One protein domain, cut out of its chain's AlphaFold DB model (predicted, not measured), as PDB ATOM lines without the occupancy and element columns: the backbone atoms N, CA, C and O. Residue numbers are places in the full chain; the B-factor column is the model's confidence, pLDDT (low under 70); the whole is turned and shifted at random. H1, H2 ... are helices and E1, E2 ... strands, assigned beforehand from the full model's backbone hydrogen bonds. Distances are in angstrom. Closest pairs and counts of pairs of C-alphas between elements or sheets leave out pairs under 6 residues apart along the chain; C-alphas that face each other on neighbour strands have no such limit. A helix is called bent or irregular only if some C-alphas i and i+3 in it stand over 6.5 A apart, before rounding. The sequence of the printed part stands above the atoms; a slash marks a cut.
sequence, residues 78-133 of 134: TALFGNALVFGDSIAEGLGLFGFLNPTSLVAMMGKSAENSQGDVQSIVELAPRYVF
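What this domain is: This is residues 78 to 133 of the 134 residues of an uncharacterized protein of Acetobacterium sp. KB-1 (UniProt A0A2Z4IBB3). A small parallel sheet of three short strands makes the core, with helix H2 packed on one face and helix H3 farther off over the other. A short first helix, H1, lies out at the end of the sheet where E1 begins, away from H2 and H3. The printed part has 56 residues, with three named helices and three named strands in the order H1, E1, H2, E2, H3, E3, and the sheet's order is E2, E1, E3. The class is mixed, helices and strands; the whole is compact, with a radius of gyration of the C-alphas of 10.6 A and spans of 29 by 23 by 14 A.

Where its parts are: Find C-alpha 78 at (60.593, -89.883, 90.349), where H1 begins; it covers residues 78 to 81. Next comes E1, residues 84 to 88, 12.8 A long, from C-alpha 84 at (70.131, -87.044, 89.068). H2 is residues 90 to 97, 10.2 A long, and E2 is residues 106 to 108, 6.0 A. H3, residues 118 to 126, measures 13.7 A; it is neither bent nor irregular, but only just: C-alphas 119 and 122 are 6.3 A apart. E3, residues 131 to 133, 6.8 A, ends at C-alpha 133 at (72.927, -91.750, 84.414).

How they stand to each other: Look first at E1, the inner strand, whose pairing is staggered: residues 84 to 86 pair with E3 and residues 86 to 88 with E2. E1 and E3 are parallel at 27 degrees, with N 87 and O 133 within hydrogen-bond range at 2.8 A. E2 and E1 are parallel at 9 degrees, with N 107 and O 86 at 2.9 A. E1, H2 and E2 form a strand-helix-strand unit, two parallel neighbour strands with a helix between them along the chain, and its crossover is right-handed. E2, H3 and E3 form a split unit, with E1 between its strands in the sheet, also right-handed. H2 is on the sheet at a height of 7.6 A, over E2 and slantwise to the strands, at 34 degrees to E2 on the local plane; the closest C-alphas of H2 and E2 are those of Glu 93 and Ala 108, 5.0 A apart. H3 is on the opposite face at a height of 9.9 A, over E1 and along the strands, at 9 degrees to E1 on the local plane; the closest C-alphas of H3 and E1 are those of Leu 85 and Ile 124, 7.9 A apart. H1 is only just not on the sheet, with 4 pairs of C-alphas within 10 A, and H2 and H3 are apart. In H2 every O i to N i+4 pair is within hydrogen-bond range, in H3 3 of 5 are, and H1 is too short for such a pair.

The domain as a whole: The C-alphas of Ala 79 and Glu 115, 30.2 A apart, are the two farthest apart. The printed part has no cut and no long link. The mean pLDDT of the printed part is 87.4, and no printed residue is under 70.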
ATOM      1  N   THR A  78      60.386 -91.316  90.594       83.00
ATOM      2  CA  THR A  78      60.593 -89.883  90.349       83.00
ATOM      3  C   THR A  78      61.360 -89.251  91.506       83.00
ATOM      4  O   THR A  78      62.310 -88.498  91.288       83.00
ATOM      5  N   ALA A  79      61.004 -89.600  92.745       81.88
ATOM      6  CA  ALA A  79      61.737 -89.157  93.925       81.88
ATOM      7  C   ALA A  79      63.120 -89.823  94.044       81.88
ATOM      8  O   ALA A  79      64.077 -89.176  94.480       81.88
ATOM      9  N   LEU A  80      63.256 -91.085  93.618       82.69
ATOM     10  CA  LEU A  80      64.531 -91.809  93.629       82.69
ATOM     11  C   LEU A  80      65.586 -91.153  92.719       82.69
ATOM     12  O   LEU A  80      66.751 -91.037  93.106       82.69
ATOM     13  N   PHE A  81      65.175 -90.706  91.528       84.19
ATOM     14  CA  PHE A  81      66.046 -90.070  90.535       84.19
ATOM     15  C   PHE A  81      66.020 -88.536  90.571       84.19
ATOM     16  O   PHE A  81      66.719 -87.905  89.787       84.19
ATOM     17  N   GLY A  82      65.288 -87.910  91.499       81.00
ATOM     18  CA  GLY A  82      65.103 -86.452  91.526       81.00
ATOM     19  C   GLY A  82      66.381 -85.618  91.704       81.00
ATOM     20  O   GLY A  82      66.395 -84.445  91.345       81.00
ATOM     21  N   ASN A  83      67.463 -86.213  92.220       80.50
ATOM     22  CA  ASN A  83      68.777 -85.565  92.361       80.50
ATOM     23  C   ASN A  83      69.753 -85.903  91.214       80.50
ATOM     24  O   ASN A  83      70.938 -85.573  91.302       80.50
ATOM     25  N   ALA A  84      69.297 -86.600  90.174       88.25
ATOM     26  CA  ALA A  84      70.131 -87.044  89.068       88.25
ATOM     27  C   ALA A  84      69.539 -86.629  87.721       88.25
ATOM     28  O   ALA A  84      68.325 -86.595  87.538       88.25
ATOM     29  N   LEU A  85      70.425 -86.350  86.770       91.69
ATOM     30  CA  LEU A  85      70.060 -86.193  85.374       91.69
ATOM     31  C   LEU A  85      70.134 -87.560  84.694       91.69
ATOM     32  O   LEU A  85      71.155 -88.241  84.784       91.69
ATOM     33  N   VAL A  86      69.073 -87.962  84.007       92.06
ATOM     34  CA  VAL A  86      69.095 -89.149  83.151       92.06
ATOM     35  C   VAL A  86      69.297 -88.700  81.714       92.06
ATOM     36  O   VAL A  86      68.523 -87.899  81.193       92.06
ATOM     37  N   PHE A  87      70.351 -89.203  81.088       91.94
ATOM     38  CA  PHE A  87      70.669 -88.982  79.690       91.94
ATOM     39  C   PHE A  87      70.503 -90.289  78.924       91.94
ATOM     40  O   PHE A  87      71.017 -91.308  79.365       91.94
ATOM     41  N   GLY A  88      69.801 -90.297  77.793       90.75
ATOM     42  CA  GLY A  88      69.610 -91.555  77.073       90.75
ATOM     43  C   GLY A  88      68.893 -91.446  75.736       90.75
ATOM     44  O   GLY A  88      68.716 -90.367  75.173       90.75
ATOM     45  N   ASP A  89      68.501 -92.604  75.218       91.50
ATOM     46  CA  ASP A  89      67.780 -92.748  73.958       91.50
ATOM     47  C   ASP A  89      66.259 -92.879  74.185       91.50
ATOM     48  O   ASP A  89      65.709 -92.470  75.212       91.50
ATOM     49  N   SER A  90      65.567 -93.493  73.226       92.56
ATOM     50  CA  SER A  90      64.137 -93.800  73.309       92.56
ATOM     51  C   SER A  90      63.700 -94.551  74.576       92.56
ATOM     52  O   SER A  90      62.542 -94.434  74.970       92.56
ATOM     53  N   ILE A  91      64.577 -95.331  75.220       91.12
ATOM     54  CA  ILE A  91      64.236 -96.057  76.450       91.12
ATOM     55  C   ILE A  91      64.079 -95.066  77.605       91.12
ATOM     56  O   ILE A  91      63.071 -95.095  78.310       91.12
ATOM     57  N   ALA A  92      65.047 -94.161  77.773       91.75
ATOM     58  CA  ALA A  92      65.007 -93.130  78.807       91.75
ATOM     59  C   ALA A  92      63.860 -92.135  78.570       91.75
ATOM     60  O   ALA A  92      63.157 -91.765  79.512       91.75
ATOM     61  N   GLU A  93      63.608 -91.773  77.309       91.56
ATOM     62  CA  GLU A  93      62.446 -90.964  76.928       91.56
ATOM     63  C   GLU A  93      61.133 -91.659  77.322       91.56
ATOM     64  O   GLU A  93      60.266 -91.050  77.952       91.56
ATOM     65  N   GLY A  94      61.014 -92.962  77.043       91.81
ATOM     66  CA  GLY A  94      59.873 -93.774  77.457       91.81
ATOM     67  C   GLY A  94      59.656 -93.761  78.972       91.81
ATOM     68  O   GLY A  94      58.533 -93.554  79.429       91.81
ATOM     69  N   LEU A  95      60.717 -93.916  79.766       91.38
ATOM     70  CA  LEU A  95      60.631 -93.859  81.230       91.38
ATOM     71  C   LEU A  95      60.115 -92.503  81.741       91.38
ATOM     72  O   LEU A  95      59.352 -92.469  82.708       91.38
ATOM     73  N   GLY A  96      60.468 -91.403  81.072       91.00
ATOM     74  CA  GLY A  96      59.880 -90.086  81.332       91.00
ATOM     75  C   GLY A  96      58.386 -90.031  81.008       91.00
ATOM     76  O   GLY A  96      57.592 -89.575  81.828       91.00
ATOM     77  N   LEU A  97      57.981 -90.555  79.847       90.62
ATOM     78  CA  LEU A  97      56.576 -90.574  79.413       90.62
ATOM     79  C   LEU A  97      55.668 -91.396  80.337       90.62
ATOM     80  O   LEU A  97      54.512 -91.033  80.544       90.62
ATOM     81  N   PHE A  98      56.183 -92.484  80.911       90.50
ATOM     82  CA  PHE A  98      55.454 -93.306  81.882       90.50
ATOM     83  C   PHE A  98      55.507 -92.758  83.319       90.50
ATOM     84  O   PHE A  98      54.926 -93.365  84.217       90.50
ATOM     85  N   GLY A  99      56.168 -91.617  83.550       87.94
ATOM     86  CA  GLY A  99      56.229 -90.965  84.858       87.94
ATOM     87  C   GLY A  99      57.194 -91.619  85.850       87.94
ATOM     88  O   GLY A  99      57.052 -91.414  87.051       87.94
ATOM     89  N   PHE A 100      58.161 -92.409  85.375       88.81
ATOM     90  CA  PHE A 100      59.231 -92.951  86.220       88.81
ATOM     91  C   PHE A 100      60.379 -91.958  86.418       88.81
ATOM     92  O   PHE A 100      61.093 -92.038  87.415       88.81
ATOM     93  N   LEU A 101      60.569 -91.041  85.467       91.12
ATOM     94  CA  LEU A 101      61.604 -90.013  85.498       91.12
ATOM     95  C   LEU A 101      60.973 -88.628  85.415       91.12
ATOM     96  O   LEU A 101      59.996 -88.419  84.695       91.12
ATOM     97  N   ASN A 102      61.559 -87.666  86.127       88.62
ATOM     98  CA  ASN A 102      61.116 -86.281  86.052       88.62
ATOM     99  C   ASN A 102      61.535 -85.675  84.695       88.62
ATOM    100  O   ASN A 102      62.728 -85.675  84.389       88.62
ATOM    101  N   PRO A 103      60.606 -85.103  83.903       86.69
ATOM    102  CA  PRO A 103      60.941 -84.460  82.633       86.69
ATOM    103  C   PRO A 103      61.973 -83.334  82.758       86.69
ATOM    104  O   PRO A 103      62.695 -83.061  81.806       86.69
ATOM    105  N   THR A 104      62.070 -82.674  83.919       86.12
ATOM    106  CA  THR A 104      63.050 -81.595  84.138       86.12
ATOM    107  C   THR A 104      64.469 -82.104  84.370       86.12
ATOM    108  O   THR A 104      65.410 -81.322  84.292       86.12
ATOM    109  N   SER A 105      64.628 -83.387  84.696       87.69
ATOM    110  CA  SER A 105      65.922 -84.031  84.921       87.69
ATOM    111  C   SER A 105      66.168 -85.168  83.923       87.69
ATOM    112  O   SER A 105      66.891 -86.120  84.214       87.69
ATOM    113  N   LEU A 106      65.579 -85.052  82.732       90.31
ATOM    114  CA  LEU A 106      65.678 -86.019  81.649       90.31
ATOM    115  C   LEU A 106      66.123 -85.316  80.366       90.31
ATOM    116  O   LEU A 106      65.479 -84.378  79.902       90.31
ATOM    117  N   VAL A 107      67.203 -85.805  79.769       90.69
ATOM    118  CA  VAL A 107      67.662 -85.405  78.438       90.69
ATOM    119  C   VAL A 107      67.698 -86.672  77.594       90.69
ATOM    120  O   VAL A 107      68.673 -87.415  77.587       90.69
ATOM    121  N   ALA A 108      66.592 -86.975  76.928       90.25
ATOM    122  CA  ALA A 108      66.482 -88.170  76.109       90.25
ATOM    123  C   ALA A 108      65.572 -87.914  74.916       90.25
ATOM    124  O   ALA A 108      64.583 -87.189  75.029       90.25
ATOM    125  N   MET A 109      65.923 -88.497  73.774       86.81
ATOM    126  CA  MET A 109      65.137 -88.369  72.553       86.81
ATOM    127  C   MET A 109      65.279 -89.621  71.694       86.81
ATOM    128  O   MET A 109      66.358 -90.210  71.579       86.81
ATOM    129  N   MET A 110      64.189 -90.014  71.048       85.88
ATOM    130  CA  MET A 110      64.166 -91.130  70.119       85.88
ATOM    131  C   MET A 110      65.221 -90.965  69.017       85.88
ATOM    132  O   MET A 110      65.329 -89.922  68.373       85.88
ATOM    133  N   GLY A 111      66.001 -92.023  68.789       83.00
ATOM    134  CA  GLY A 111      67.067 -92.032  67.785       83.00
ATOM    135  C   GLY A 111      68.381 -91.386  68.233       83.00
ATOM    136  O   GLY A 111      69.315 -91.329  67.430       83.00
ATOM    137  N   LYS A 112      68.494 -90.934  69.491       87.00
ATOM    138  CA  LYS A 112      69.786 -90.565  70.079       87.00
ATOM    139  C   LYS A 112      70.659 -91.799  70.313       87.00
ATOM    140  O   LYS A 112      70.177 -92.874  70.651       87.00
ATOM    141  N   SER A 113      71.953 -91.637  70.093       84.56
ATOM    142  CA  SER A 113      73.011 -92.623  70.275       84.56
ATOM    143  C   SER A 113      74.264 -91.893  70.747       84.56
ATOM    144  O   SER A 113      74.402 -90.691  70.537       84.56
ATOM    145  N   ALA A 114      75.231 -92.609  71.319       81.38
ATOM    146  CA  ALA A 114      76.479 -91.996  71.782       81.38
ATOM    147  C   ALA A 114      77.196 -91.144  70.706       81.38
ATOM    148  O   ALA A 114      77.900 -90.194  71.039       81.38
ATOM    149  N   GLU A 115      76.994 -91.453  69.422       84.00
ATOM    150  CA  GLU A 115      77.606 -90.747  68.294       84.00
ATOM    151  C   GLU A 115      76.918 -89.408  67.971       84.00
ATOM    152  O   GLU A 115      77.594 -88.405  67.750       84.00
ATOM    153  N   ASN A 116      75.583 -89.353  67.983       85.94
ATOM    154  CA  ASN A 116      74.810 -88.158  67.597       85.94
ATOM    155  C   ASN A 116      74.348 -87.294  68.798       85.94
ATOM    156  O   ASN A 116      73.660 -86.278  68.641       85.94
ATOM    157  N   SER A 117      74.753 -87.705  69.997       86.00
ATOM    158  CA  SER A 117      74.449 -87.095  71.292       86.00
ATOM    159  C   SER A 117      75.442 -86.021  71.743       86.00
ATOM    160  O   SER A 117      75.213 -85.361  72.753       86.00
ATOM    161  N   GLN A 118      76.537 -85.798  71.008       84.31
ATOM    162  CA  GLN A 118      77.575 -84.831  71.402       84.31
ATOM    163  C   GLN A 118      77.041 -83.403  71.596       84.31
ATOM    164  O   GLN A 118      77.523 -82.687  72.469       84.31
ATOM    165  N   GLY A 119      76.027 -83.002  70.820       83.94
ATOM    166  CA  GLY A 119      75.391 -81.689  70.954       83.94
ATOM    167  C   GLY A 119      74.637 -81.496  72.274       83.94
ATOM    168  O   GLY A 119      74.541 -80.373  72.754       83.94
ATOM    169  N   ASP A 120      74.167 -82.578  72.899       84.94
ATOM    170  CA  ASP A 120      73.391 -82.505  74.142       84.94
ATOM    171  C   ASP A 120      74.298 -82.440  75.376       84.94
ATOM    172  O   ASP A 120      73.855 -82.067  76.461       84.94
ATOM    173  N   VAL A 121      75.587 -82.760  75.215       86.25
ATOM    174  CA  VAL A 121      76.576 -82.707  76.298       86.25
ATOM    175  C   VAL A 121      76.707 -81.286  76.842       86.25
ATOM    176  O   VAL A 121      76.829 -81.121  78.052       86.25
ATOM    177  N   GLN A 122      76.630 -80.257  75.989       86.88
ATOM    178  CA  GLN A 122      76.618 -78.869  76.467       86.88
ATOM    179  C   GLN A 122      75.419 -78.600  77.376       86.88
ATOM    180  O   GLN A 122      75.604 -78.080  78.470       86.88
ATOM    181  N   SER A 123      74.226 -79.037  76.978       84.75
ATOM    182  CA  SER A 123      73.013 -78.896  77.786       84.75
ATOM    183  C   SER A 123      73.141 -79.605  79.139       84.75
ATOM    184  O   SER A 123      72.734 -79.068  80.165       84.75
ATOM    185  N   ILE A 124      73.756 -80.794  79.168       88.00
ATOM    186  CA  ILE A 124      74.043 -81.523  80.414       88.00
ATOM    187  C   ILE A 124      75.004 -80.726  81.306       88.00
ATOM    188  O   ILE A 124      74.790 -80.641  82.512       88.00
ATOM    189  N   VAL A 125      76.051 -80.131  80.730       87.69
ATOM    190  CA  VAL A 125      77.031 -79.321  81.472       87.69
ATOM    191  C   VAL A 125      76.392 -78.049  82.033       87.69
ATOM    192  O   VAL A 125      76.650 -77.705  83.185       87.69
ATOM    193  N   GLU A 126      75.531 -77.377  81.266       87.50
ATOM    194  CA  GLU A 126      74.798 -76.180  81.704       87.50
ATOM    195  C   GLU A 126      73.845 -76.462  82.870       87.50
ATOM    196  O   GLU A 126      73.680 -75.621  83.753       87.50
ATOM    197  N   LEU A 127      73.260 -77.661  82.914       85.19
ATOM    198  CA  LEU A 127      72.410 -78.105  84.021       85.19
ATOM    199  C   LEU A 127      73.195 -78.399  85.309       85.19
ATOM    200  O   LEU A 127      72.576 -78.574  86.358       85.19
ATOM    201  N   ALA A 128      74.531 -78.464  85.234       86.56
ATOM    202  CA  ALA A 128      75.442 -78.741  86.344       86.56
ATOM    203  C   ALA A 128      74.938 -79.842  87.310       86.56
ATOM    204  O   ALA A 128      74.882 -79.627  88.527       86.56
ATOM    205  N   PRO A 129      74.531 -81.024  86.802       86.62
ATOM    206  CA  PRO A 129      73.965 -82.064  87.641       86.62
ATOM    207  C   PRO A 129      75.037 -82.690  88.531       86.62
ATOM    208  O   PRO A 129      76.187 -82.875  88.132       86.62
ATOM    209  N   ARG A 130      74.635 -83.103  89.734       83.19
ATOM    210  CA  ARG A 130      75.518 -83.837  90.650       83.19
ATOM    211  C   ARG A 130      75.798 -85.262  90.173       83.19
ATOM    212  O   ARG A 130      76.908 -85.759  90.328       83.19
ATOM    213  N   TYR A 131      74.779 -85.916  89.619       86.94
ATOM    214  CA  TYR A 131      74.854 -87.283  89.112       86.94
ATOM    215  C   TYR A 131      74.245 -87.347  87.717       86.94
ATOM    216  O   TYR A 131      73.194 -86.750  87.476       86.94
ATOM    217  N   VAL A 132      74.889 -88.099  86.826       90.25
ATOM    218  CA  VAL A 132      74.387 -88.384  85.479       90.25
ATOM    219  C   VAL A 132      74.299 -89.894  85.298       90.25
ATOM    220  O   VAL A 132      75.267 -90.605  85.574       90.25
ATOM    221  N   PHE A 133      73.141 -90.371  84.851       89.31
ATOM    222  CA  PHE A 133      72.927 -91.750  84.414       89.31
ATOM    223  C   PHE A 133      72.827 -91.790  82.889       89.31
ATOM    224  O   PHE A 133      72.243 -90.880  82.305       89.31
TER     225      PHE A 133